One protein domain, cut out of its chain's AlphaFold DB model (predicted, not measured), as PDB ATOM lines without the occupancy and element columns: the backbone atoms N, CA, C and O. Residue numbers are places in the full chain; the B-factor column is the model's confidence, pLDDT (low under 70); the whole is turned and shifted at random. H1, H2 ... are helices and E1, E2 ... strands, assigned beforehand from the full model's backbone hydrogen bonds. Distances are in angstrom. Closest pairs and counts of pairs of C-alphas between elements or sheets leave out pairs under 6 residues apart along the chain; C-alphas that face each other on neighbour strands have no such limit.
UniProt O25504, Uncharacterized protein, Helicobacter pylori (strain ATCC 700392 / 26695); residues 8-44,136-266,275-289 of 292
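Overview. This is residues 8 to 44, 136 to 266 and 275 to 289 of the 292 residues of an uncharacterized protein of Helicobacter pylori (strain ATCC 700392 / 26695) (UniProt O25504). Look first for one long helix, H1, with a twisted sheet of seven strands curled round it; the free first residues, 8 to 13, stick out. A small three-stranded sheet, E2, E3 and E8, sits at the side of the large sheet's edge strand E7, the short helix H3 grazes both sheets, and the short helix H2 packs on the large sheet at E1 and E9. The printed part has 183 residues with three named helices and ten named strands, in the order H1 E1 E2 E3 H2 E4 E5 E6 E7 E8 H3 E9 E10, and its class is mixed, helices and strands. Both sheets are antiparallel, in the orders E6 E5 E4 E1 E9 E10 E7 and E2 E3 E8. The whole is compact, with a radius of gyration of the C-alphas of 17.7 A and spans of 49 by 37 by 29 A.

Arrangement. Start at H1, residues 8 to 36, which is on one face of the large sheet, the two together making two layers, a helix on a sheet. The sheet curls round its residues 17 to 36. Go to E6, residues 203 to 210, an edge strand; its closest C-alpha to H1 is that of Val 208, 6.2 A from that of Gln 33. E6 closes a meander, each strand the antiparallel neighbour of the one before, with E4, residues 183 to 190, and E5, residues 193 to 200; E4 and E5 form a hairpin, as do E5 and E6. Check N 196 and O 208 at 2.8 A between E5 and E6, and N 186 and O 197 at 2.8 A between E4 and E5. E1, residues 137 to 147, is next, with N 141 and O 187 at 2.8 A to E4. E9, residues 250 to 263, follows it across the sheet, with N 142 and O 258 at 2.9 A. Then come E10, residues 281 to 289, with N 255 and O 285 at 2.8 A, and the edge strand E7, residues 223 to 226, with N 225 and O 286 at 2.8 A. H2, residues 169 to 176, is on this sheet at a height of 10.3 A, over E9 and only just over E1, with 3 of its C-alphas; it runs along the strands, at 19 degrees to E9 on the local plane. In the small sheet, E2, residues 153 to 158, and E3, residues 161 to 166, form a hairpin with N 156 and O 163 at 2.9 A. E8, residues 234 to 237, is its other edge strand, with N 164 and O 235 at 2.8 A to E3. The closest C-alphas of E7 and E8, those of Leu 226 and Ile 237, are 6.6 A apart. H3, residues 240 to 244, only grazes each sheet. Every O i to N i+4 pair is within hydrogen-bond range in H2, 23 of 25 in H1, and 0 of 1 in H3, where 2 of 2 O i to N i+3 pairs are.

Along the chain. Find C-alpha 8 at (101.367, 146.627, 165.345); from there H1 runs 43.7 A to C-alpha 36. E1 begins at C-alpha 137, (128.387, 154.679, 117.720), and is 32.4 A long. E4 and E5 measure 23.7 and 23.6 A, E6 21.2 A. E9 is the longest strand, 40.0 A, and E10 runs 24.6 A to C-alpha 289 at (104.866, 149.680, 140.367).

Size, cuts and confidence. The C-alphas of Gly 8 and Gln 265, the two farthest apart, are 60.7 A apart. Residues 45 to 135 are not printed, with 29.9 A between C-alphas 44 and 136, nor are residues 267 to 274, with 18.6 A between C-alphas 266 and 275. Of the links printed whole, E6 to E7 is long, residues 211 to 222. The mean pLDDT of the printed part is 74.6; look for values under 70 in residues 8 to 44 and 212 to 222, among others.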
ATOM      1  N   GLY A   8     100.688 147.850 165.804       33.03
ATOM      2  CA  GLY A   8     101.367 146.627 165.345       33.03
ATOM      3  C   GLY A   8     101.032 146.170 163.918       33.03
ATOM      4  O   GLY A   8     101.823 145.452 163.320       33.03
ATOM      5  N   VAL A   9      99.890 146.577 163.352       39.44
ATOM      6  CA  VAL A   9      99.439 146.077 162.035       39.44
ATOM      7  C   VAL A   9      99.993 146.915 160.878       39.44
ATOM      8  O   VAL A   9     100.290 146.369 159.821       39.44
ATOM      9  N   VAL A  10     100.213 148.217 161.082       38.36
ATOM     10  CA  VAL A  10     100.709 149.114 160.021       38.36
ATOM     11  C   VAL A  10     102.164 148.795 159.653       38.36
ATOM     12  O   VAL A  10     102.506 148.767 158.477       38.36
ATOM     13  N   ILE A  11     103.002 148.456 160.638       40.85
ATOM     14  CA  ILE A  11     104.431 148.174 160.413       40.85
ATOM     15  C   ILE A  11     104.640 146.861 159.637       40.85
ATOM     16  O   ILE A  11     105.494 146.796 158.757       40.85
ATOM     17  N   VAL A  12     103.846 145.819 159.915       37.11
ATOM     18  CA  VAL A  12     103.993 144.504 159.258       37.11
ATOM     19  C   VAL A  12     103.547 144.553 157.796       37.11
ATOM     20  O   VAL A  12     104.205 143.977 156.932       37.11
ATOM     21  N   VAL A  13     102.464 145.277 157.511       39.50
ATOM     22  CA  VAL A  13     101.952 145.439 156.146       39.50
ATOM     23  C   VAL A  13     102.964 146.208 155.277       39.50
ATOM     24  O   VAL A  13     103.257 145.772 154.169       39.50
ATOM     25  N   LEU A  14     103.590 147.270 155.801       38.58
ATOM     26  CA  LEU A  14     104.568 148.093 155.068       38.58
ATOM     27  C   LEU A  14     105.941 147.438 154.845       38.58
ATOM     28  O   LEU A  14     106.508 147.578 153.762       38.58
ATOM     29  N   ILE A  15     106.470 146.678 155.811       38.17
ATOM     30  CA  ILE A  15     107.712 145.908 155.592       38.17
ATOM     31  C   ILE A  15     107.487 144.825 154.522       38.17
ATOM     32  O   ILE A  15     108.373 144.582 153.698       38.17
ATOM     33  N   GLY A  16     106.287 144.232 154.478       37.34
ATOM     34  CA  GLY A  16     105.885 143.304 153.419       37.34
ATOM     35  C   GLY A  16     105.873 143.943 152.026       37.34
ATOM     36  O   GLY A  16     106.346 143.327 151.074       37.34
ATOM     37  N   PHE A  17     105.412 145.195 151.899       39.11
ATOM     38  CA  PHE A  17     105.392 145.913 150.615       39.11
ATOM     39  C   PHE A  17     106.794 146.128 150.028       39.11
ATOM     40  O   PHE A  17     107.001 145.882 148.837       39.11
ATOM     41  N   LEU A  18     107.771 146.511 150.857       42.56
ATOM     42  CA  LEU A  18     109.138 146.760 150.390       42.56
ATOM     43  C   LEU A  18     109.829 145.482 149.900       42.56
ATOM     44  O   LEU A  18     110.490 145.530 148.865       42.56
ATOM     45  N   ALA A  19     109.672 144.352 150.602       43.82
ATOM     46  CA  ALA A  19     110.273 143.078 150.198       43.82
ATOM     47  C   ALA A  19     109.630 142.516 148.914       43.82
ATOM     48  O   ALA A  19     110.342 142.173 147.970       43.82
ATOM     49  N   CYS A  20     108.293 142.520 148.835       47.82
ATOM     50  CA  CYS A  20     107.552 142.016 147.675       47.82
ATOM     51  C   CYS A  20     107.811 142.829 146.392       47.82
ATOM     52  O   CYS A  20     107.867 142.256 145.305       47.82
ATOM     53  N   SER A  21     107.999 144.153 146.498       55.72
ATOM     54  CA  SER A  21     108.363 145.010 145.354       55.72
ATOM     55  C   SER A  21     109.713 144.610 144.751       55.72
ATOM     56  O   SER A  21     109.825 144.472 143.530       55.72
ATOM     57  N   GLN A  22     110.741 144.389 145.588       58.60
ATOM     58  CA  GLN A  22     112.083 144.072 145.080       58.60
ATOM     59  C   GLN A  22     112.077 142.755 144.307       58.60
ATOM     60  O   GLN A  22     112.613 142.686 143.201       58.60
ATOM     61  N   GLU A  23     111.440 141.729 144.875       64.12
ATOM     62  CA  GLU A  23     111.343 140.414 144.248       64.12
ATOM     63  C   GLU A  23     110.584 140.475 142.928       64.12
ATOM     64  O   GLU A  23     111.030 139.870 141.958       64.12
ATOM     65  N   ARG A  24     109.487 141.238 142.847       65.81
ATOM     66  CA  ARG A  24     108.699 141.348 141.615       65.81
ATOM     67  C   ARG A  24     109.479 142.029 140.495       65.81
ATOM     68  O   ARG A  24     109.447 141.536 139.371       65.81
ATOM     69  N   PHE A  25     110.200 143.114 140.785       66.48
ATOM     70  CA  PHE A  25     111.052 143.764 139.787       66.48
ATOM     71  C   PHE A  25     112.142 142.803 139.291       66.48
ATOM     72  O   PHE A  25     112.292 142.626 138.085       66.48
ATOM     73  N   ILE A  26     112.839 142.113 140.202       65.92
ATOM     74  CA  ILE A  26     113.857 141.110 139.848       65.92
ATOM     75  C   ILE A  26     113.242 139.969 139.026       65.92
ATOM     76  O   ILE A  26     113.797 139.585 138.003       65.92
ATOM     77  N   GLN A  27     112.094 139.426 139.439       67.64
ATOM     78  CA  GLN A  27     111.398 138.348 138.729       67.64
ATOM     79  C   GLN A  27     110.943 138.784 137.339       67.64
ATOM     80  O   GLN A  27     111.052 138.001 136.402       67.64
ATOM     81  N   LEU A  28     110.464 140.019 137.182       66.52
ATOM     82  CA  LEU A  28     110.101 140.566 135.878       66.52
ATOM     83  C   LEU A  28     111.328 140.714 134.978       66.52
ATOM     84  O   LEU A  28     111.252 140.322 133.820       66.52
ATOM     85  N   GLN A  29     112.465 141.170 135.513       64.70
ATOM     86  CA  GLN A  29     113.735 141.209 134.777       64.70
ATOM     87  C   GLN A  29     114.246 139.799 134.422       64.70
ATOM     88  O   GLN A  29     114.737 139.571 133.320       64.70
ATOM     89  N   LYS A  30     114.080 138.812 135.310       66.14
ATOM     90  CA  LYS A  30     114.430 137.407 135.035       66.14
ATOM     91  C   LYS A  30     113.508 136.765 133.995       66.14
ATOM     92  O   LYS A  30     113.978 136.058 133.115       66.14
ATOM     93  N   LYS A  31     112.204 137.033 134.052       65.52
ATOM     94  CA  LYS A  31     111.236 136.542 133.062       65.52
ATOM     95  C   LYS A  31     111.445 137.203 131.700       65.52
ATOM     96  O   LYS A  31     111.332 136.539 130.678       65.52
ATOM     97  N   ALA A  32     111.787 138.491 131.705       57.69
ATOM     98  CA  ALA A  32     112.209 139.216 130.518       57.69
ATOM     99  C   ALA A  32     113.397 138.530 129.833       57.69
ATOM    100  O   ALA A  32     113.384 138.248 128.639       57.69
ATOM    101  N   GLN A  33     114.381 138.152 130.641       60.29
ATOM    102  CA  GLN A  33     115.582 137.452 130.213       60.29
ATOM    103  C   GLN A  33     115.310 136.054 129.615       60.29
ATOM    104  O   GLN A  33     115.979 135.682 128.654       60.29
ATOM    105  N   GLU A  34     114.360 135.274 130.152       61.72
ATOM    106  CA  GLU A  34     113.999 133.951 129.596       61.72
ATOM    107  C   GLU A  34     113.466 134.033 128.159       61.72
ATOM    108  O   GLU A  34     113.586 133.067 127.407       61.72
ATOM    109  N   GLN A  35     112.884 135.170 127.772       58.82
ATOM    110  CA  GLN A  35     112.272 135.348 126.457       58.82
ATOM    111  C   GLN A  35     113.238 135.887 125.395       58.82
ATOM    112  O   GLN A  35     113.012 135.649 124.211       58.82
ATOM    113  N   GLU A  36     114.297 136.599 125.793       58.81
ATOM    114  CA  GLU A  36     115.094 137.428 124.871       58.81
ATOM    115  C   GLU A  36     116.547 136.988 124.698       58.81
ATOM    116  O   GLU A  36     117.285 137.598 123.925       58.81
ATOM    117  N   ASN A  37     116.967 135.919 125.377       60.52
ATOM    118  CA  ASN A  37     118.266 135.318 125.112       60.52
ATOM    119  C   ASN A  37     118.199 134.480 123.820       60.52
ATOM    120  O   ASN A  37     117.481 133.484 123.749       60.52
ATOM    121  N   ASP A  38     118.980 134.867 122.810       63.38
ATOM    122  CA  ASP A  38     119.114 134.167 121.523       63.38
ATOM    123  C   ASP A  38     119.916 132.848 121.596       63.38
ATOM    124  O   ASP A  38     120.145 132.191 120.579       63.38
ATOM    125  N   GLY A  39     120.328 132.436 122.797       56.58
ATOM    126  CA  GLY A  39     121.168 131.266 123.048       56.58
ATOM    127  C   GLY A  39     122.640 131.610 123.285       56.58
ATOM    128  O   GLY A  39     123.456 130.703 123.482       56.58
ATOM    129  N   SER A  40     123.000 132.895 123.295       60.96
ATOM    130  CA  SER A  40     124.315 133.361 123.735       60.96
ATOM    131  C   SER A  40     124.645 132.892 125.163       60.96
ATOM    132  O   SER A  40     123.796 132.795 126.059       60.96
ATOM    133  N   LYS A  41     125.921 132.537 125.386       60.16
ATOM    134  CA  LYS A  41     126.383 132.003 126.674       60.16
ATOM    135  C   LYS A  41     126.284 133.085 127.750       60.16
ATOM    136  O   LYS A  41     127.085 134.015 127.759       60.16
ATOM    137  N   ARG A  42     125.357 132.906 128.696       65.56
ATOM    138  CA  ARG A  42     125.331 133.651 129.963       65.56
ATOM    139  C   ARG A  42     126.697 133.489 130.652       65.56
ATOM    140  O   ARG A  42     127.115 132.343 130.851       65.56
ATOM    141  N   PRO A  43     127.389 134.581 131.017       66.84
ATOM    142  CA  PRO A  43     128.639 134.477 131.758       66.84
ATOM    143  C   PRO A  43     128.451 133.730 133.085       66.84
ATOM    144  O   PRO A  43     127.410 133.838 133.735       66.84
ATOM    145  N   SER A  44     129.456 132.963 133.508       67.60
ATOM    146  CA  SER A  44     129.348 132.081 134.681       67.60
ATOM    147  C   SER A  44     129.278 132.816 136.024       67.60
ATOM    148  O   SER A  44     128.906 132.206 137.021       67.60
ATOM    149  N   LYS A 136     129.705 154.672 113.176       67.35
ATOM    150  CA  LYS A 136     128.984 153.747 114.053       67.35
ATOM    151  C   LYS A 136     129.277 154.179 115.494       67.35
ATOM    152  O   LYS A 136     130.431 154.458 115.828       67.35
ATOM    153  N   LEU A 137     128.250 154.295 116.319       74.07
ATOM    154  CA  LEU A 137     128.387 154.679 117.720       74.07
ATOM    155  C   LEU A 137     127.836 153.553 118.576       74.07
ATOM    156  O   LEU A 137     126.885 152.879 118.183       74.07
ATOM    157  N   ILE A 138     128.456 153.358 119.728       76.23
ATOM    158  CA  ILE A 138     127.938 152.475 120.761       76.23
ATOM    159  C   ILE A 138     127.062 153.333 121.647       76.23
ATOM    160  O   ILE A 138     127.512 154.341 122.191       76.23
ATOM    161  N   GLU A 139     125.795 152.974 121.753       81.49
ATOM    162  CA  GLU A 139     124.878 153.661 122.647       81.49
ATOM    163  C   GLU A 139     124.970 153.004 124.014       81.49
ATOM    164  O   GLU A 139     124.701 151.811 124.158       81.49
ATOM    165  N   TYR A 140     125.364 153.786 125.012       82.54
ATOM    166  CA  TYR A 140     125.368 153.358 126.398       82.54
ATOM    167  C   TYR A 140     124.208 154.015 127.132       82.54
ATOM    168  O   TYR A 140     123.970 155.222 127.019       82.54
ATOM    169  N   SER A 141     123.497 153.210 127.907       84.34
ATOM    170  CA  SER A 141     122.430 153.654 128.774       84.34
ATOM    171  C   SER A 141     122.566 153.037 130.154       84.34
ATOM    172  O   SER A 141     122.810 151.844 130.284       84.34
ATOM    173  N   GLN A 142     122.337 153.848 131.179       84.18
ATOM    174  CA  GLN A 142     122.318 153.426 132.571       84.18
ATOM    175  C   GLN A 142     121.026 153.899 133.220       84.18
ATOM    176  O   GLN A 142     120.655 155.066 133.110       84.18
ATOM    177  N   GLN A 143     120.334 152.993 133.893       86.41
ATOM    178  CA  GLN A 143     119.110 153.262 134.630       86.41
ATOM    179  C   GLN A 143     119.341 152.878 136.083       86.41
ATOM    180  O   GLN A 143     119.590 151.710 136.359       86.41
ATOM    181  N   ASN A 144     119.248 153.835 136.999       87.51
ATOM    182  CA  ASN A 144     119.296 153.570 138.434       87.51
ATOM    183  C   ASN A 144     117.899 153.738 139.022       87.51
ATOM    184  O   ASN A 144     117.189 154.676 138.650       87.51
ATOM    185  N   PHE A 145     117.517 152.862 139.947       87.89
ATOM    186  CA  PHE A 145     116.179 152.837 140.527       87.89
ATOM    187  C   PHE A 145     116.240 152.982 142.045       87.89
ATOM    188  O   PHE A 145     116.919 152.218 142.726       87.89
ATOM    189  N   TYR A 146     115.461 153.913 142.581       89.60
ATOM    190  CA  TYR A 146     115.332 154.158 144.008       89.60
ATOM    191  C   TYR A 146     113.873 153.946 144.437       89.60
ATOM    192  O   TYR A 146     113.007 154.762 144.106       89.60
ATOM    193  N   PRO A 147     113.557 152.855 145.157       88.93
ATOM    194  CA  PRO A 147     112.226 152.641 145.717       88.93
ATOM    195  C   PRO A 147     111.944 153.674 146.805       88.93
ATOM    196  O   PRO A 147     112.669 153.736 147.801       88.93
ATOM    197  N   LEU A 148     110.891 154.469 146.627       89.87
ATOM    198  CA  LEU A 148     110.522 155.491 147.598       89.87
ATOM    199  C   LEU A 148     109.987 154.857 148.882       89.87
ATOM    200  O   LEU A 148     109.143 153.961 148.860       89.87
ATOM    201  N   LYS A 149     110.479 155.359 150.008       89.71
ATOM    202  CA  LYS A 149     110.018 155.025 151.352       89.71
ATOM    203  C   LYS A 149     109.122 156.140 151.878       89.71
ATOM    204  O   LYS A 149     109.165 157.280 151.405       89.71
ATOM    205  N   ASP A 150     108.359 155.824 152.916       86.11
ATOM    206  CA  ASP A 150     107.564 156.821 153.624       86.11
ATOM    207  C   ASP A 150     108.441 157.984 154.097       86.11
ATOM    208  O   ASP A 150     109.477 157.799 154.740       86.11
ATOM    209  N   GLY A 151     108.012 159.202 153.771       89.88
ATOM    210  CA  GLY A 151     108.738 160.420 154.118       89.88
ATOM    211  C   GLY A 151     109.942 160.729 153.226       89.88
ATOM    212  O   GLY A 151     110.605 161.735 153.478       89.88
ATOM    213  N   ASP A 152     110.225 159.943 152.178       94.08
ATOM    214  CA  ASP A 152     111.242 160.326 151.193       94.08
ATOM    215  C   ASP A 152     110.820 161.566 150.399       94.08
ATOM    216  O   ASP A 152     111.648 162.447 150.137       94.08
ATOM    217  N   ILE A 153     109.527 161.653 150.079       93.73
ATOM    218  CA  ILE A 153     108.920 162.762 149.349       93.73
ATOM    219  C   ILE A 153     107.636 163.259 150.018       93.73
ATOM    220  O   ILE A 153     106.983 162.537 150.771       93.73
ATOM    221  N   MET A 154     107.258 164.492 149.693       92.57
ATOM    222  CA  MET A 154     105.917 165.036 149.895       92.57
ATOM    223  C   MET A 154     105.351 165.407 148.525       92.57
ATOM    224  O   MET A 154     106.019 166.102 147.762       92.57
ATOM    225  N   MET A 155     104.134 164.968 148.216       90.01
ATOM    226  CA  MET A 155     103.447 165.366 146.987       90.01
ATOM    227  C   MET A 155     102.320 166.340 147.305       90.01
ATOM    228  O   MET A 155     101.562 166.143 148.253       90.01
ATOM    229  N   SER A 156     102.194 167.378 146.490       90.72
ATOM    230  CA  SER A 156     101.110 168.354 146.565       90.72
ATOM    231  C   SER A 156     100.701 168.783 145.165       90.72
ATOM    232  O   SER A 156     101.514 168.742 144.246       90.72
ATOM    233  N   LYS A 157      99.450 169.200 144.991       88.99
ATOM    234  CA  LYS A 157      98.954 169.692 143.707       88.99
ATOM    235  C   LYS A 157      99.044 171.217 143.659       88.99
ATOM    236  O   LYS A 157      98.504 171.889 144.535       88.99
ATOM    237  N   GLU A 158      99.712 171.753 142.641       84.62
ATOM    238  CA  GLU A 158      99.831 173.188 142.361       84.62
ATOM    239  C   GLU A 158      99.154 173.468 141.008       84.62
ATOM    240  O   GLU A 158      99.740 173.298 139.940       84.62
ATOM    241  N   GLY A 159      97.870 173.837 141.041       84.78
ATOM    242  CA  GLY A 159      97.063 173.988 139.827       84.78
ATOM    243  C   GLY A 159      96.883 172.660 139.083       84.78
ATOM    244  O   GLY A 159      96.347 171.702 139.640       84.78
ATOM    245  N   ASP A 160      97.331 172.617 137.828       85.80
ATOM    246  CA  ASP A 160      97.283 171.426 136.966       85.80
ATOM    247  C   ASP A 160      98.536 170.537 137.084       85.80
ATOM    248  O   ASP A 160      98.607 169.504 136.422       85.80
ATOM    249  N   GLN A 161      99.522 170.919 137.903       89.36
ATOM    250  CA  GLN A 161     100.779 170.185 138.061       89.36
ATOM    251  C   GLN A 161     100.884 169.533 139.438       89.36
ATOM    252  O   GLN A 161     100.416 170.063 140.450       89.36
ATOM    253  N   TRP A 162     101.569 168.396 139.485       91.01
ATOM    254  CA  TRP A 162     101.984 167.781 140.740       91.01
ATOM    255  C   TRP A 162     103.374 168.271 141.115       91.01
ATOM    256  O   TRP A 162     104.319 168.118 140.347       91.01
ATOM    257  N   LEU A 163     103.495 168.845 142.306       93.00
ATOM    258  CA  LEU A 163     104.753 169.240 142.914       93.00
ATOM    259  C   LEU A 163     105.230 168.128 143.850       93.00
ATOM    260  O   LEU A 163     104.521 167.742 144.783       93.00
ATOM    261  N   ILE A 164     106.448 167.652 143.615       94.22
ATOM    262  CA  ILE A 164     107.147 166.673 144.445       94.22
ATOM    263  C   ILE A 164     108.274 167.391 145.176       94.22
ATOM    264  O   ILE A 164     109.206 167.904 144.556       94.22
ATOM    265  N   GLU A 165     108.206 167.392 146.501       95.89
ATOM    266  CA  GLU A 165     109.262 167.893 147.371       95.89
ATOM    267  C   GLU A 165     110.088 166.732 147.933       95.89
ATOM    268  O   GLU A 165     109.559 165.825 148.577       95.89
ATOM    269  N   ILE A 166     111.404 166.785 147.736       95.21
ATOM    270  CA  ILE A 166     112.357 165.787 148.215       95.21
ATOM    271  C   ILE A 166     112.737 166.090 149.668       95.21
ATOM    272  O   ILE A 166     113.418 167.074 149.972       95.21
ATOM    273  N   LYS A 167     112.349 165.205 150.589       94.88
ATOM    274  CA  LYS A 167     112.607 165.359 152.030       94.88
ATOM    275  C   LYS A 167     113.822 164.566 152.493       94.88
ATOM    276  O   LYS A 167     114.606 165.044 153.317       94.88
ATOM    277  N   SER A 168     114.006 163.365 151.957       93.48
ATOM    278  CA  SER A 168     115.044 162.446 152.419       93.48
ATOM    279  C   SER A 168     116.438 162.810 151.932       93.48
ATOM    280  O   SER A 168     116.673 163.061 150.752       93.48
ATOM    281  N   LYS A 169     117.410 162.770 152.851       91.35
ATOM    282  CA  LYS A 169     118.829 162.970 152.525       91.35
ATOM    283  C   LYS A 169     119.373 161.866 151.616       91.35
ATOM    284  O   LYS A 169     120.225 162.162 150.787       91.35
ATOM    285  N   ALA A 170     118.905 160.626 151.780       89.66
ATOM    286  CA  ALA A 170     119.330 159.508 150.938       89.66
ATOM    287  C   ALA A 170     118.863 159.722 149.496       89.66
ATOM    288  O   ALA A 170     119.669 159.646 148.577       89.66
ATOM    289  N   LEU A 171     117.605 160.136 149.317       90.68
ATOM    290  CA  LEU A 171     117.067 160.458 148.001       90.68
ATOM    291  C   LEU A 171     117.756 161.668 147.355       90.68
ATOM    292  O   LEU A 171     118.075 161.637 146.171       90.68
ATOM    293  N   LYS A 172     118.071 162.717 148.131       90.87
ATOM    294  CA  LYS A 172     118.871 163.851 147.629       90.87
ATOM    295  C   LYS A 172     120.245 163.409 147.127       90.87
ATOM    296  O   LYS A 172     120.715 163.949 146.129       90.87
ATOM    297  N   ARG A 173     120.889 162.449 147.804       88.37
ATOM    298  CA  ARG A 173     122.146 161.851 147.329       88.37
ATOM    299  C   ARG A 173     121.917 161.059 146.052       88.37
ATOM    300  O   ARG A 173     122.560 161.382 145.073       88.37
ATOM    301  N   PHE A 174     120.938 160.158 146.004       87.99
ATOM    302  CA  PHE A 174     120.587 159.411 144.788       87.99
ATOM    303  C   PHE A 174     120.342 160.313 143.563       87.99
ATOM    304  O   PHE A 174     120.765 160.004 142.454       87.99
ATOM    305  N   LEU A 175     119.667 161.452 143.744       87.89
ATOM    306  CA  LEU A 175     119.395 162.381 142.644       87.89
ATOM    307  C   LEU A 175     120.655 163.133 142.186       87.89
ATOM    308  O   LEU A 175     120.834 163.353 140.982       87.89
ATOM    309  N   LYS A 176     121.543 163.498 143.122       82.80
ATOM    310  CA  LYS A 176     122.824 164.166 142.833       82.80
ATOM    311  C   LYS A 176     123.850 163.201 142.245       82.80
ATOM    312  O   LYS A 176     124.407 163.463 141.182       82.80
ATOM    313  N   ASP A 177     124.042 162.071 142.904       70.97
ATOM    314  CA  ASP A 177     124.998 161.034 142.555       70.97
ATOM    315  C   ASP A 177     124.489 160.243 141.344       70.97
ATOM    316  O   ASP A 177     123.292 160.062 141.129       70.97
ATOM    317  N   GLN A 178     125.390 159.827 140.458       63.24
ATOM    318  CA  GLN A 178     125.009 159.043 139.276       63.24
ATOM    319  C   GLN A 178     125.092 157.538 139.491       63.24
ATOM    320  O   GLN A 178     124.623 156.801 138.632       63.24
ATOM    321  N   ASN A 179     125.666 157.079 140.600       62.85
ATOM    322  CA  ASN A 179     125.942 155.666 140.786       62.85
ATOM    323  C   ASN A 179     125.443 155.191 142.151       62.85
ATOM    324  O   ASN A 179     126.169 155.241 143.143       62.85
ATOM    325  N   ASP A 180     124.174 154.792 142.187       68.85
ATOM    326  CA  ASP A 180     123.612 154.012 143.284       68.85
ATOM    327  C   ASP A 180     123.556 152.547 142.835       68.85
ATOM    328  O   ASP A 180     122.886 152.221 141.850       68.85
ATOM    329  N   LYS A 181     124.289 151.678 143.541       66.65
ATOM    330  CA  LYS A 181     124.397 150.247 143.227       66.65
ATOM    331  C   LYS A 181     123.184 149.439 143.697       66.65
ATOM    332  O   LYS A 181     123.153 148.224 143.487       66.65
ATOM    333  N   ASP A 182     122.205 150.056 144.362       77.64
ATOM    334  CA  ASP A 182     121.076 149.321 144.936       77.64
ATOM    335  C   ASP A 182     120.241 148.621 143.859       77.64
ATOM    336  O   ASP A 182     119.912 147.437 144.011       77.64
ATOM    337  N   ARG A 183     119.930 149.320 142.762       83.17
ATOM    338  CA  ARG A 183     119.239 148.770 141.586       83.17
ATOM    339  C   ARG A 183     119.686 149.499 140.330       83.17
ATOM    340  O   ARG A 183     119.385 150.683 140.168       83.17
ATOM    341  N   GLN A 184     120.322 148.781 139.417       84.27
ATOM    342  CA  GLN A 184     120.853 149.369 138.198       84.27
ATOM    343  C   GLN A 184     120.637 148.462 136.990       84.27
ATOM    344  O   GLN A 184     120.746 147.245 137.086       84.27
ATOM    345  N   ILE A 185     120.349 149.063 135.840       83.71
ATOM    346  CA  ILE A 185     120.347 148.399 134.539       83.71
ATOM    347  C   ILE A 185     121.262 149.188 133.614       83.71
ATOM    348  O   ILE A 185     121.005 150.356 133.329       83.71
ATOM    349  N   GLN A 186     122.307 148.538 133.127       83.90
ATOM    350  CA  GLN A 186     123.183 149.060 132.090       83.90
ATOM    351  C   GLN A 186     122.831 148.402 130.765       83.90
ATOM    352  O   GLN A 186     122.472 147.229 130.714       83.90
ATOM    353  N   THR A 187     122.862 149.157 129.679       83.84
ATOM    354  CA  THR A 187     122.565 148.661 128.340       83.84
ATOM    355  C   THR A 187     123.543 149.262 127.354       83.84
ATOM    356  O   THR A 187     123.704 150.477 127.286       83.84
ATOM    357  N   PHE A 188     124.157 148.395 126.567       82.21
ATOM    358  CA  PHE A 188     125.082 148.728 125.501       82.21
ATOM    359  C   PHE A 188     124.467 148.268 124.192       82.21
ATOM    360  O   PHE A 188     124.142 147.091 124.052       82.21
ATOM    361  N   THR A 189     124.305 149.179 123.244       80.89
ATOM    362  CA  THR A 189     123.778 148.873 121.913       80.89
ATOM    363  C   THR A 189     124.842 149.184 120.873       80.89
ATOM    364  O   THR A 189     125.397 150.283 120.859       80.89
ATOM    365  N   PHE A 190     125.115 148.233 119.985       76.37
ATOM    366  CA  PHE A 190     126.036 148.406 118.871       76.37
ATOM    367  C   PHE A 190     125.557 147.637 117.639       76.37
ATOM    368  O   PHE A 190     125.469 146.410 117.666       76.37
ATOM    369  N   ASN A 191     125.314 148.349 116.533       77.36
ATOM    370  CA  ASN A 191     124.644 147.791 115.349       77.36
ATOM    371  C   ASN A 191     123.357 147.058 115.768       77.36
ATOM    372  O   ASN A 191     122.538 147.650 116.463       77.36
ATOM    373  N   ASP A 192     123.226 145.782 115.403       73.59
ATOM    374  CA  ASP A 192     122.073 144.944 115.731       73.59
ATOM    375  C   ASP A 192     122.226 144.212 117.075       73.59
ATOM    376  O   ASP A 192     121.390 143.397 117.442       73.59
ATOM    377  N   THR A 193     123.308 144.474 117.815       74.87
ATOM    378  CA  THR A 193     123.585 143.806 119.090       74.87
ATOM    379  C   THR A 193     123.233 144.689 120.274       74.87
ATOM    380  O   THR A 193     123.512 145.892 120.277       74.87
ATOM    381  N   LYS A 194     122.665 144.085 121.317       78.97
ATOM    382  CA  LYS A 194     122.424 144.734 122.601       78.97
ATOM    383  C   LYS A 194     122.868 143.825 123.737       78.97
ATOM    384  O   LYS A 194     122.490 142.661 123.785       78.97
ATOM    385  N   THR A 195     123.643 144.386 124.658       79.00
ATOM    386  CA  THR A 195     123.998 143.760 125.934       79.00
ATOM    387  C   THR A 195     123.330 144.535 127.056       79.00
ATOM    388  O   THR A 195     123.542 145.739 127.168       79.00
ATOM    389  N   GLN A 196     122.534 143.876 127.888       82.14
ATOM    390  CA  GLN A 196     121.933 144.461 129.079       82.14
ATOM    391  C   GLN A 196     122.407 143.723 130.326       82.14
ATOM    392  O   GLN A 196     122.366 142.499 130.387       82.14
ATOM    393  N   ILE A 197     122.824 144.484 131.333       80.06
ATOM    394  CA  ILE A 197     123.340 143.982 132.603       80.06
ATOM    395  C   ILE A 197     122.478 144.584 133.707       80.06
ATOM    396  O   ILE A 197     122.451 145.805 133.855       80.06
ATOM    397  N   ALA A 198     121.770 143.753 134.477       80.86
ATOM    398  CA  ALA A 198     121.035 144.225 135.649       80.86
ATOM    399  C   ALA A 198     121.765 143.855 136.937       80.86
ATOM    400  O   ALA A 198     122.061 142.682 137.200       80.86
ATOM    401  N   GLN A 199     121.986 144.860 137.772       79.49
ATOM    402  CA  GLN A 199     122.635 144.745 139.061       79.49
ATOM    403  C   GLN A 199     121.677 145.076 140.200       79.49
ATOM    404  O   GLN A 199     120.891 146.023 140.126       79.49
ATOM    405  N   PHE A 200     121.792 144.317 141.285       79.81
ATOM    406  CA  PHE A 200     121.114 144.593 142.546       79.81
ATOM    407  C   PHE A 200     122.125 144.530 143.675       79.81
ATOM    408  O   PHE A 200     122.786 143.506 143.854       79.81
ATOM    409  N   LYS A 201     122.227 145.608 144.455       80.57
ATOM    410  CA  LYS A 201     123.203 145.737 145.548       80.57
ATOM    411  C   LYS A 201     124.627 145.367 145.099       80.57
ATOM    412  O   LYS A 201     125.313 144.609 145.779       80.57
ATOM    413  N   GLY A 202     125.020 145.825 143.911       73.05
ATOM    414  CA  GLY A 202     126.322 145.535 143.295       73.05
ATOM    415  C   GLY A 202     126.507 144.121 142.718       73.05
ATOM    416  O   GLY A 202     127.539 143.855 142.112       73.05
ATOM    417  N   LYS A 203     125.534 143.207 142.851       77.28
ATOM    418  CA  LYS A 203     125.607 141.864 142.246       77.28
ATOM    419  C   LYS A 203     124.929 141.832 140.886       77.28
ATOM    420  O   LYS A 203     123.786 142.280 140.765       77.28
ATOM    421  N   ILE A 204     125.569 141.220 139.887       75.49
ATOM    422  CA  ILE A 204     124.929 140.972 138.589       75.49
ATOM    423  C   ILE A 204     123.873 139.875 138.744       75.49
ATOM    424  O   ILE A 204     124.174 138.705 138.982       75.49
ATOM    425  N   SER A 205     122.618 140.265 138.564       73.37
ATOM    426  CA  SER A 205     121.460 139.367 138.591       73.37
ATOM    427  C   SER A 205     121.054 138.857 137.213       73.37
ATOM    428  O   SER A 205     120.510 137.758 137.079       73.37
ATOM    429  N   SER A 206     121.301 139.658 136.175       71.77
ATOM    430  CA  SER A 206     120.976 139.300 134.806       71.77
ATOM    431  C   SER A 206     122.002 139.861 133.835       71.77
ATOM    432  O   SER A 206     122.597 140.919 134.047       71.77
ATOM    433  N   TYR A 207     122.186 139.097 132.766       77.51
ATOM    434  CA  TYR A 207     122.975 139.442 131.599       77.51
ATOM    435  C   TYR A 207     122.189 138.948 130.388       77.51
ATOM    436  O   TYR A 207     121.909 137.748 130.282       77.51
ATOM    437  N   VAL A 208     121.795 139.868 129.519       73.91
ATOM    438  CA  VAL A 208     121.082 139.587 128.275       73.91
ATOM    439  C   VAL A 208     121.957 140.055 127.134       73.91
ATOM    440  O   VAL A 208     122.354 141.215 127.105       73.91
ATOM    441  N   TYR A 209     122.220 139.164 126.191       75.30
ATOM    442  CA  TYR A 209     122.790 139.509 124.902       75.30
ATOM    443  C   TYR A 209     121.796 139.093 123.820       75.30
ATOM    444  O   TYR A 209     121.234 138.001 123.878       75.30
ATOM    445  N   THR A 210     121.557 139.986 122.867       72.38
ATOM    446  CA  THR A 210     120.696 139.729 121.712       72.38
ATOM    447  C   THR A 210     121.311 140.345 120.468       72.38
ATOM    448  O   THR A 210     121.841 141.456 120.527       72.38
ATOM    449  N   THR A 211     121.228 139.639 119.342       70.54
ATOM    450  CA  THR A 211     121.530 140.177 118.004       70.54
ATOM    451  C   THR A 211     120.295 140.696 117.264       70.54
ATOM    452  O   THR A 211     120.380 141.026 116.080       70.54
ATOM    453  N   ASN A 212     119.126 140.702 117.906       62.67
ATOM    454  CA  ASN A 212     117.903 141.192 117.293       62.67
ATOM    455  C   ASN A 212     117.667 142.652 117.685       62.67
ATOM    456  O   ASN A 212     117.569 142.984 118.863       62.67
ATOM    457  N   ASN A 213     117.438 143.503 116.678       56.91
ATOM    458  CA  ASN A 213     116.910 144.863 116.849       56.91
ATOM    459  C   ASN A 213     115.494 144.905 117.435       56.91
ATOM    460  O   ASN A 213     114.939 145.995 117.578       56.91
ATOM    461  N   SER A 214     114.872 143.758 117.736       54.92
ATOM    462  CA  SER A 214     113.697 143.776 118.594       54.92
ATOM    463  C   SER A 214     114.126 144.494 119.861       54.92
ATOM    464  O   SER A 214     115.046 144.032 120.544       54.92
ATOM    465  N   ASP A 215     113.501 145.641 120.143       53.42
ATOM    466  CA  ASP A 215     113.544 146.225 121.474       53.42
ATOM    467  C   ASP A 215     113.469 145.066 122.457       53.42
ATOM    468  O   ASP A 215     112.664 144.161 122.228       53.42
ATOM    469  N   LEU A 216     114.326 145.057 123.480       53.59
ATOM    470  CA  LEU A 216     114.074 144.216 124.640       53.59
ATOM    471  C   LEU A 216     112.665 144.627 125.095       53.59
ATOM    472  O   LEU A 216     112.453 145.703 125.653       53.59
ATOM    473  N   SER A 217     111.678 143.880 124.625       41.03
ATOM    474  CA  SER A 217     110.288 144.271 124.413       41.03
ATOM    475  C   SER A 217     109.483 144.036 125.669       41.03
ATOM    476  O   SER A 217     108.271 144.246 125.703       41.03
ATOM    477  N   LEU A 218     110.169 143.689 126.749       44.06
ATOM    478  CA  LEU A 218     109.631 143.763 128.081       44.06
ATOM    479  C   LEU A 218     109.682 145.215 128.514       44.06
ATOM    480  O   LEU A 218     110.442 145.606 129.394       44.06
ATOM    481  N   ARG A 219     108.800 146.012 127.893       41.05
ATOM    482  CA  ARG A 219     108.260 147.194 128.549       41.05
ATOM    483  C   ARG A 219     107.788 146.707 129.911       41.05
ATOM    484  O   ARG A 219     106.860 145.895 129.970       41.05
ATOM    485  N   PRO A 220     108.400 147.159 131.007       49.66
ATOM    486  CA  PRO A 220     107.735 146.997 132.272       49.66
ATOM    487  C   PRO A 220     106.365 147.671 132.129       49.66
ATOM    488  O   PRO A 220     106.288 148.779 131.594       49.66
ATOM    489  N   PHE A 221     105.290 147.009 132.559       54.48
ATOM    490  CA  PHE A 221     103.932 147.573 132.600       54.48
ATOM    491  C   PHE A 221     103.816 148.675 133.673       54.48
ATOM    492  O   PHE A 221     102.851 148.718 134.429       54.48
ATOM    493  N   TYR A 222     104.843 149.507 133.814       69.24
ATOM    494  CA  TYR A 222     104.891 150.586 134.777       69.24
ATOM    495  C   TYR A 222     104.533 151.875 134.064       69.24
ATOM    496  O   TYR A 222     105.075 152.186 133.002       69.24
ATOM    497  N   GLU A 223     103.634 152.630 134.676       78.90
ATOM    498  CA  GLU A 223     103.413 154.006 134.274       78.90
ATOM    499  C   GLU A 223     104.601 154.841 134.751       78.90
ATOM    500  O   GLU A 223     105.038 154.726 135.901       78.90
ATOM    501  N   SER A 224     105.164 155.633 133.840       83.46
ATOM    502  CA  SER A 224     106.347 156.447 134.090       83.46
ATOM    503  C   SER A 224     106.069 157.904 133.759       83.46
ATOM    504  O   SER A 224     105.658 158.215 132.641       83.46
ATOM    505  N   PHE A 225     106.369 158.793 134.698       89.70
ATOM    506  CA  PHE A 225     106.153 160.229 134.566       89.70
ATOM    507  C   PHE A 225     107.491 160.954 134.571       89.70
ATOM    508  O   PHE A 225     108.241 160.860 135.541       89.70
ATOM    509  N   LEU A 226     107.795 161.691 133.503       91.08
ATOM    510  CA  LEU A 226     108.994 162.521 133.448       91.08
ATOM    511  C   LEU A 226     108.918 163.628 134.506       91.08
ATOM    512  O   LEU A 226     107.924 164.350 134.583       91.08
ATOM    513  N   LEU A 227     109.974 163.759 135.307       92.30
ATOM    514  CA  LEU A 227     110.106 164.809 136.307       92.30
ATOM    515  C   LEU A 227     110.861 166.003 135.731       92.30
ATOM    516  O   LEU A 227     112.007 165.885 135.290       92.30
ATOM    517  N   GLU A 228     110.253 167.178 135.821       92.88
ATOM    518  CA  GLU A 228     110.901 168.446 135.504       92.88
ATOM    519  C   GLU A 228     111.513 169.041 136.774       92.88
ATOM    520  O   GLU A 228     110.840 169.212 137.790       92.88
ATOM    521  N   LYS A 229     112.813 169.350 136.750       92.34
ATOM    522  CA  LYS A 229     113.499 169.929 137.911       92.34
ATOM    523  C   LYS A 229     113.156 171.419 138.037       92.34
ATOM    524  O   LYS A 229     113.550 172.207 137.182       92.34
ATOM    525  N   LYS A 230     112.497 171.812 139.134       92.06
ATOM    526  CA  LYS A 230     112.206 173.218 139.485       92.06
ATOM    527  C   LYS A 230     113.322 173.815 140.347       92.06
ATOM    528  O   LYS A 230     113.724 174.957 140.147       92.06
ATOM    529  N   SER A 231     113.849 173.036 141.292       91.82
ATOM    530  CA  SER A 231     115.033 173.366 142.096       91.82
ATOM    531  C   SER A 231     115.679 172.085 142.643       91.82
ATOM    532  O   SER A 231     115.281 170.985 142.269       91.82
ATOM    533  N   ASP A 232     116.701 172.189 143.494       88.73
ATOM    534  CA  ASP A 232     117.399 171.013 144.044       88.73
ATOM    535  C   ASP A 232     116.504 170.070 144.856       88.73
ATOM    536  O   ASP A 232     116.778 168.872 144.913       88.73
ATOM    537  N   ASP A 233     115.433 170.602 145.440       94.20
ATOM    538  CA  ASP A 233     114.530 169.855 146.312       94.20
ATOM    539  C   ASP A 233     113.122 169.704 145.726       94.20
ATOM    540  O   ASP A 233     112.280 169.057 146.340       94.20
ATOM    541  N   PHE A 234     112.849 170.287 144.556       94.59
ATOM    542  CA  PHE A 234     111.504 170.344 143.993       94.59
ATOM    543  C   PHE A 234     111.483 169.918 142.528       94.59
ATOM    544  O   PHE A 234     112.224 170.448 141.694       94.59
ATOM    545  N   TYR A 235     110.560 169.014 142.225       94.91
ATOM    546  CA  TYR A 235     110.273 168.519 140.886       94.91
ATOM    547  C   TYR A 235     108.791 168.677 140.569       94.91
ATOM    548  O   TYR A 235     107.959 168.678 141.476       94.91
ATOM    549  N   THR A 236     108.458 168.782 139.288       93.65
ATOM    550  CA  THR A 236     107.076 168.851 138.812       93.65
ATOM    551  C   THR A 236     106.761 167.728 137.831       93.65
ATOM    552  O   THR A 236     107.611 167.333 137.035       93.65
ATOM    553  N   ILE A 237     105.524 167.231 137.882       90.04
ATOM    554  CA  ILE A 237     104.921 166.368 136.860       90.04
ATOM    555  C   ILE A 237     103.800 167.170 136.201       90.04
ATOM    556  O   ILE A 237     102.872 167.616 136.880       90.04
ATOM    557  N   GLY A 238     103.891 167.364 134.886       81.02
ATOM    558  CA  GLY A 238     102.868 168.066 134.100       81.02
ATOM    559  C   GLY A 238     101.672 167.202 133.688       81.02
ATOM    560  O   GLY A 238     100.752 167.706 133.049       81.02
ATOM    561  N   ASP A 239     101.690 165.907 134.004       72.28
ATOM    562  CA  ASP A 239     100.703 164.944 133.521       72.28
ATOM    563  C   ASP A 239      99.463 164.851 134.426       72.28
ATOM    564  O   ASP A 239      99.560 164.571 135.624       72.28
ATOM    565  N   LYS A 240      98.279 165.029 133.823       68.02
ATOM    566  CA  LYS A 240      96.975 164.848 134.482       68.02
ATOM    567  C   LYS A 240      96.640 163.373 134.715       68.02
ATOM    568  O   LYS A 240      95.771 163.084 135.533       68.02
ATOM    569  N   ALA A 241      97.316 162.439 134.043       72.31
ATOM    570  CA  ALA A 241      97.082 161.005 134.209       72.31
ATOM    571  C   ALA A 241      97.318 160.529 135.651       72.31
ATOM    572  O   ALA A 241      96.608 159.638 136.113       72.31
ATOM    573  N   LEU A 242      98.212 161.182 136.404       76.93
ATOM    574  CA  LEU A 242      98.467 160.838 137.804       76.93
ATOM    575  C   LEU A 242      97.220 160.997 138.700       76.93
ATOM    576  O   LEU A 242      97.087 160.275 139.685       76.93
ATOM    577  N   ASP A 243      96.275 161.876 138.338       76.29
ATOM    578  CA  ASP A 243      94.999 162.036 139.057       76.29
ATOM    579  C   ASP A 243      94.074 160.812 138.917       76.29
ATOM    580  O   ASP A 243      93.211 160.590 139.767       76.29
ATOM    581  N   ALA A 244      94.214 160.044 137.832       73.89
ATOM    582  CA  ALA A 244      93.360 158.895 137.531       73.89
ATOM    583  C   ALA A 244      93.861 157.591 138.172       73.89
ATOM    584  O   ALA A 244      93.130 156.600 138.203       73.89
ATOM    585  N   ILE A 245      95.096 157.582 138.678       74.48
ATOM    586  CA  ILE A 245      95.749 156.387 139.208       74.48
ATOM    587  C   ILE A 245      95.550 156.332 140.714       74.48
ATOM    588  O   ILE A 245      95.813 157.288 141.442       74.48
ATOM    589  N   GLU A 246      95.140 155.172 141.216       75.59
ATOM    590  CA  GLU A 246      95.078 154.924 142.652       75.59
ATOM    591  C   GLU A 246      96.492 154.666 143.205       75.59
ATOM    592  O   GLU A 246      96.891 153.529 143.452       75.59
ATOM    593  N   ILE A 247      97.262 155.743 143.403       77.41
ATOM    594  CA  ILE A 247      98.675 155.702 143.825       77.41
ATOM    595  C   ILE A 247      98.869 154.885 145.115       77.41
ATOM    596  O   ILE A 247      99.908 154.260 145.297       77.41
ATOM    597  N   SER A 248      97.861 154.816 145.995       77.07
ATOM    598  CA  SER A 248      97.910 154.018 147.231       77.07
ATOM    599  C   SER A 248      98.075 152.511 147.012       77.07
ATOM    600  O   SER A 248      98.430 151.807 147.955       77.07
ATOM    601  N   LYS A 249      97.823 152.001 145.800       80.51
ATOM    602  CA  LYS A 249      98.060 150.597 145.414       80.51
ATOM    603  C   LYS A 249      99.386 150.387 144.679       80.51
ATOM    604  O   LYS A 249      99.673 149.272 144.234       80.51
ATOM    605  N   CYS A 250     100.183 151.441 144.531       82.05
ATOM    606  CA  CYS A 250     101.413 151.423 143.764       82.05
ATOM    607  C   CYS A 250     102.615 151.701 144.659       82.05
ATOM    608  O   CYS A 250     102.610 152.611 145.486       82.05
ATOM    609  N   GLN A 251     103.683 150.936 144.452       85.27
ATOM    610  CA  GLN A 251     104.988 151.303 144.972       85.27
ATOM    611  C   GLN A 251     105.584 152.355 144.036       85.27
ATOM    612  O   GLN A 251     105.769 152.115 142.845       85.27
ATOM    613  N   MET A 252     105.885 153.532 144.576       88.12
ATOM    614  CA  MET A 252     106.565 154.576 143.819       88.12
ATOM    615  C   MET A 252     108.071 154.308 143.784       88.12
ATOM    616  O   MET A 252     108.683 153.973 144.804       88.12
ATOM    617  N   VAL A 253     108.675 154.472 142.615       89.04
ATOM    618  CA  VAL A 253     110.107 154.275 142.377       89.04
ATOM    619  C   VAL A 253     110.616 155.453 141.559       89.04
ATOM    620  O   VAL A 253     110.041 155.775 140.528       89.04
ATOM    621  N   LEU A 254     111.693 156.111 141.980       90.44
ATOM    622  CA  LEU A 254     112.375 157.063 141.106       90.44
ATOM    623  C   LEU A 254     113.372 156.330 140.225       90.44
ATOM    624  O   LEU A 254     114.200 155.566 140.713       90.44
ATOM    625  N   LYS A 255     113.316 156.606 138.929       88.34
ATOM    626  CA  LYS A 255     114.287 156.147 137.949       88.34
ATOM    627  C   LYS A 255     115.118 157.332 137.487       88.34
ATOM    628  O   LYS A 255     114.572 158.329 137.024       88.34
ATOM    629  N   LYS A 256     116.438 157.211 137.556       87.96
ATOM    630  CA  LYS A 256     117.365 158.108 136.861       87.96
ATOM    631  C   LYS A 256     117.867 157.382 135.629       87.96
ATOM    632  O   LYS A 256     118.449 156.308 135.764       87.96
ATOM    633  N   HIS A 257     117.632 157.937 134.450       86.55
ATOM    634  CA  HIS A 257     118.072 157.332 133.199       86.55
ATOM    635  C   HIS A 257     119.073 158.251 132.509       86.55
ATOM    636  O   HIS A 257     118.803 159.417 132.245       86.55
ATOM    637  N   SER A 258     120.262 157.707 132.283       84.80
ATOM    638  CA  SER A 258     121.412 158.352 131.666       84.80
ATOM    639  C   SER A 258     121.697 157.695 130.320       84.80
ATOM    640  O   SER A 258     121.648 156.467 130.204       84.80
ATOM    641  N   THR A 259     122.021 158.500 129.309       82.88
ATOM    642  CA  THR A 259     122.405 158.015 127.970       82.88
ATOM    643  C   THR A 259     123.589 158.793 127.406       82.88
ATOM    644  O   THR A 259     123.623 160.021 127.532       82.88
ATOM    645  N   ASP A 260     124.526 158.104 126.756       80.28
ATOM    646  CA  ASP A 260     125.620 158.703 125.974       80.28
ATOM    647  C   ASP A 260     125.920 157.833 124.749       80.28
ATOM    648  O   ASP A 260     125.471 156.689 124.635       80.28
ATOM    649  N   LYS A 261     126.678 158.399 123.817       79.86
ATOM    650  CA  LYS A 261     127.171 157.702 122.636       79.86
ATOM    651  C   LYS A 261     128.692 157.682 122.676       79.86
ATOM    652  O   LYS A 261     129.330 158.731 122.694       79.86
ATOM    653  N   LEU A 262     129.259 156.485 122.674       74.96
ATOM    654  CA  LEU A 262     130.694 156.243 122.597       74.96
ATOM    655  C   LEU A 262     131.080 155.984 121.139       74.96
ATOM    656  O   LEU A 262     130.279 155.461 120.357       74.96
ATOM    657  N   ASP A 263     132.293 156.361 120.743       67.97
ATOM    658  CA  ASP A 263     132.777 156.005 119.412       67.97
ATOM    659  C   ASP A 263     133.007 154.485 119.299       67.97
ATOM    660  O   ASP A 263     133.282 153.813 120.289       67.97
ATOM    661  N   SER A 264     132.877 153.936 118.089       64.60
ATOM    662  CA  SER A 264     133.130 152.511 117.815       64.60
ATOM    663  C   SER A 264     134.438 152.251 117.066       64.60
ATOM    664  O   SER A 264     134.587 151.219 116.412       64.60
ATOM    665  N   GLN A 265     135.385 153.195 117.091       62.37
ATOM    666  CA  GLN A 265     136.655 153.007 116.372       62.37
ATOM    667  C   GLN A 265     137.573 151.992 117.056       62.37
ATOM    668  O   GLN A 265     138.544 151.539 116.455       62.37
ATOM    669  N   HIS A 266     137.252 151.653 118.299       62.58
ATOM    670  CA  HIS A 266     138.008 150.753 119.144       62.58
ATOM    671  C   HIS A 266     137.593 149.295 118.909       62.58
ATOM    672  O   HIS A 266     136.509 149.004 118.405       62.58
ATOM    673  N   PHE A 275     130.991 153.717 136.674       62.87
ATOM    674  CA  PHE A 275     131.248 154.945 135.934       62.87
ATOM    675  C   PHE A 275     130.321 156.107 136.334       62.87
ATOM    676  O   PHE A 275     129.094 156.052 136.226       62.87
ATOM    677  N   LYS A 276     130.934 157.222 136.751       61.05
ATOM    678  CA  LYS A 276     130.272 158.509 137.014       61.05
ATOM    679  C   LYS A 276     130.751 159.496 135.958       61.05
ATOM    680  O   LYS A 276     131.918 159.872 135.966       61.05
ATOM    681  N   LYS A 277     129.886 159.968 135.060       56.45
ATOM    682  CA  LYS A 277     130.272 161.027 134.110       56.45
ATOM    683  C   LYS A 277     129.306 162.187 134.203       56.45
ATOM    684  O   LYS A 277     128.141 162.083 133.829       56.45
ATOM    685  N   GLU A 278     129.829 163.354 134.555       54.60
ATOM    686  CA  GLU A 278     129.073 164.614 134.581       54.60
ATOM    687  C   GLU A 278     128.375 164.952 133.246       54.60
ATOM    688  O   GLU A 278     127.466 165.775 133.221       54.60
ATOM    689  N   ARG A 279     128.768 164.319 132.128       56.79
ATOM    690  CA  ARG A 279     128.264 164.624 130.779       56.79
ATOM    691  C   ARG A 279     127.089 163.780 130.292       56.79
ATOM    692  O   ARG A 279     126.569 164.087 129.219       56.79
ATOM    693  N   PHE A 280     126.668 162.741 131.014       69.58
ATOM    694  CA  PHE A 280     125.474 162.003 130.604       69.58
ATOM    695  C   PHE A 280     124.261 162.927 130.603       69.58
ATOM    696  O   PHE A 280     123.969 163.579 131.606       69.58
ATOM    697  N   LYS A 281     123.512 162.945 129.495       75.06
ATOM    698  CA  LYS A 281     122.148 163.469 129.549       75.06
ATOM    699  C   LYS A 281     121.371 162.535 130.462       75.06
ATOM    700  O   LYS A 281     121.166 161.377 130.102       75.06
ATOM    701  N   SER A 282     121.004 163.032 131.636       82.90
ATOM    702  CA  SER A 282     120.206 162.290 132.598       82.90
ATOM    703  C   SER A 282     118.834 162.923 132.737       82.90
ATOM    704  O   SER A 282     118.742 164.127 132.986       82.90
ATOM    705  N   ASN A 283     117.788 162.118 132.635       88.07
ATOM    706  CA  ASN A 283     116.452 162.500 133.059       88.07
ATOM    707  C   ASN A 283     116.089 161.763 134.360       88.07
ATOM    708  O   ASN A 283     116.780 160.844 134.813       88.07
ATOM    709  N   THR A 284     115.031 162.221 135.018       90.38
ATOM    710  CA  THR A 284     114.478 161.557 136.198       90.38
ATOM    711  C   THR A 284     113.006 161.314 135.948       90.38
ATOM    712  O   THR A 284     112.310 162.194 135.454       90.38
ATOM    713  N   GLU A 285     112.542 160.117 136.265       90.90
ATOM    714  CA  GLU A 285     111.178 159.673 136.029       90.90
ATOM    715  C   GLU A 285     110.615 159.061 137.317       90.90
ATOM    716  O   GLU A 285     111.325 158.370 138.049       90.90
ATOM    717  N   LEU A 286     109.337 159.303 137.597       90.67
ATOM    718  CA  LEU A 286     108.581 158.612 138.634       90.67
ATOM    719  C   LEU A 286     107.899 157.393 138.016       90.67
ATOM    720  O   LEU A 286     107.029 157.537 137.165       90.67
ATOM    721  N   PHE A 287     108.302 156.209 138.451       87.14
ATOM    722  CA  PHE A 287     107.736 154.918 138.082       87.14
ATOM    723  C   PHE A 287     106.708 154.483 139.121       87.14
ATOM    724  O   PHE A 287     106.980 154.526 140.323       87.14
ATOM    725  N   LEU A 288     105.552 154.016 138.655       84.69
ATOM    726  CA  LEU A 288     104.532 153.398 139.495       84.69
ATOM    727  C   LEU A 288     104.522 151.877 139.288       84.69
ATOM    728  O   LEU A 288     104.065 151.368 138.265       84.69
ATOM    729  N   GLU A 289     104.999 151.137 140.288       80.23
ATOM    730  CA  GLU A 289     104.866 149.680 140.367       80.23
ATOM    731  C   GLU A 289     103.515 149.330 141.020       80.23
ATOM    732  O   GLU A 289     103.428 149.075 142.225       80.23
TER     733      GLU A 289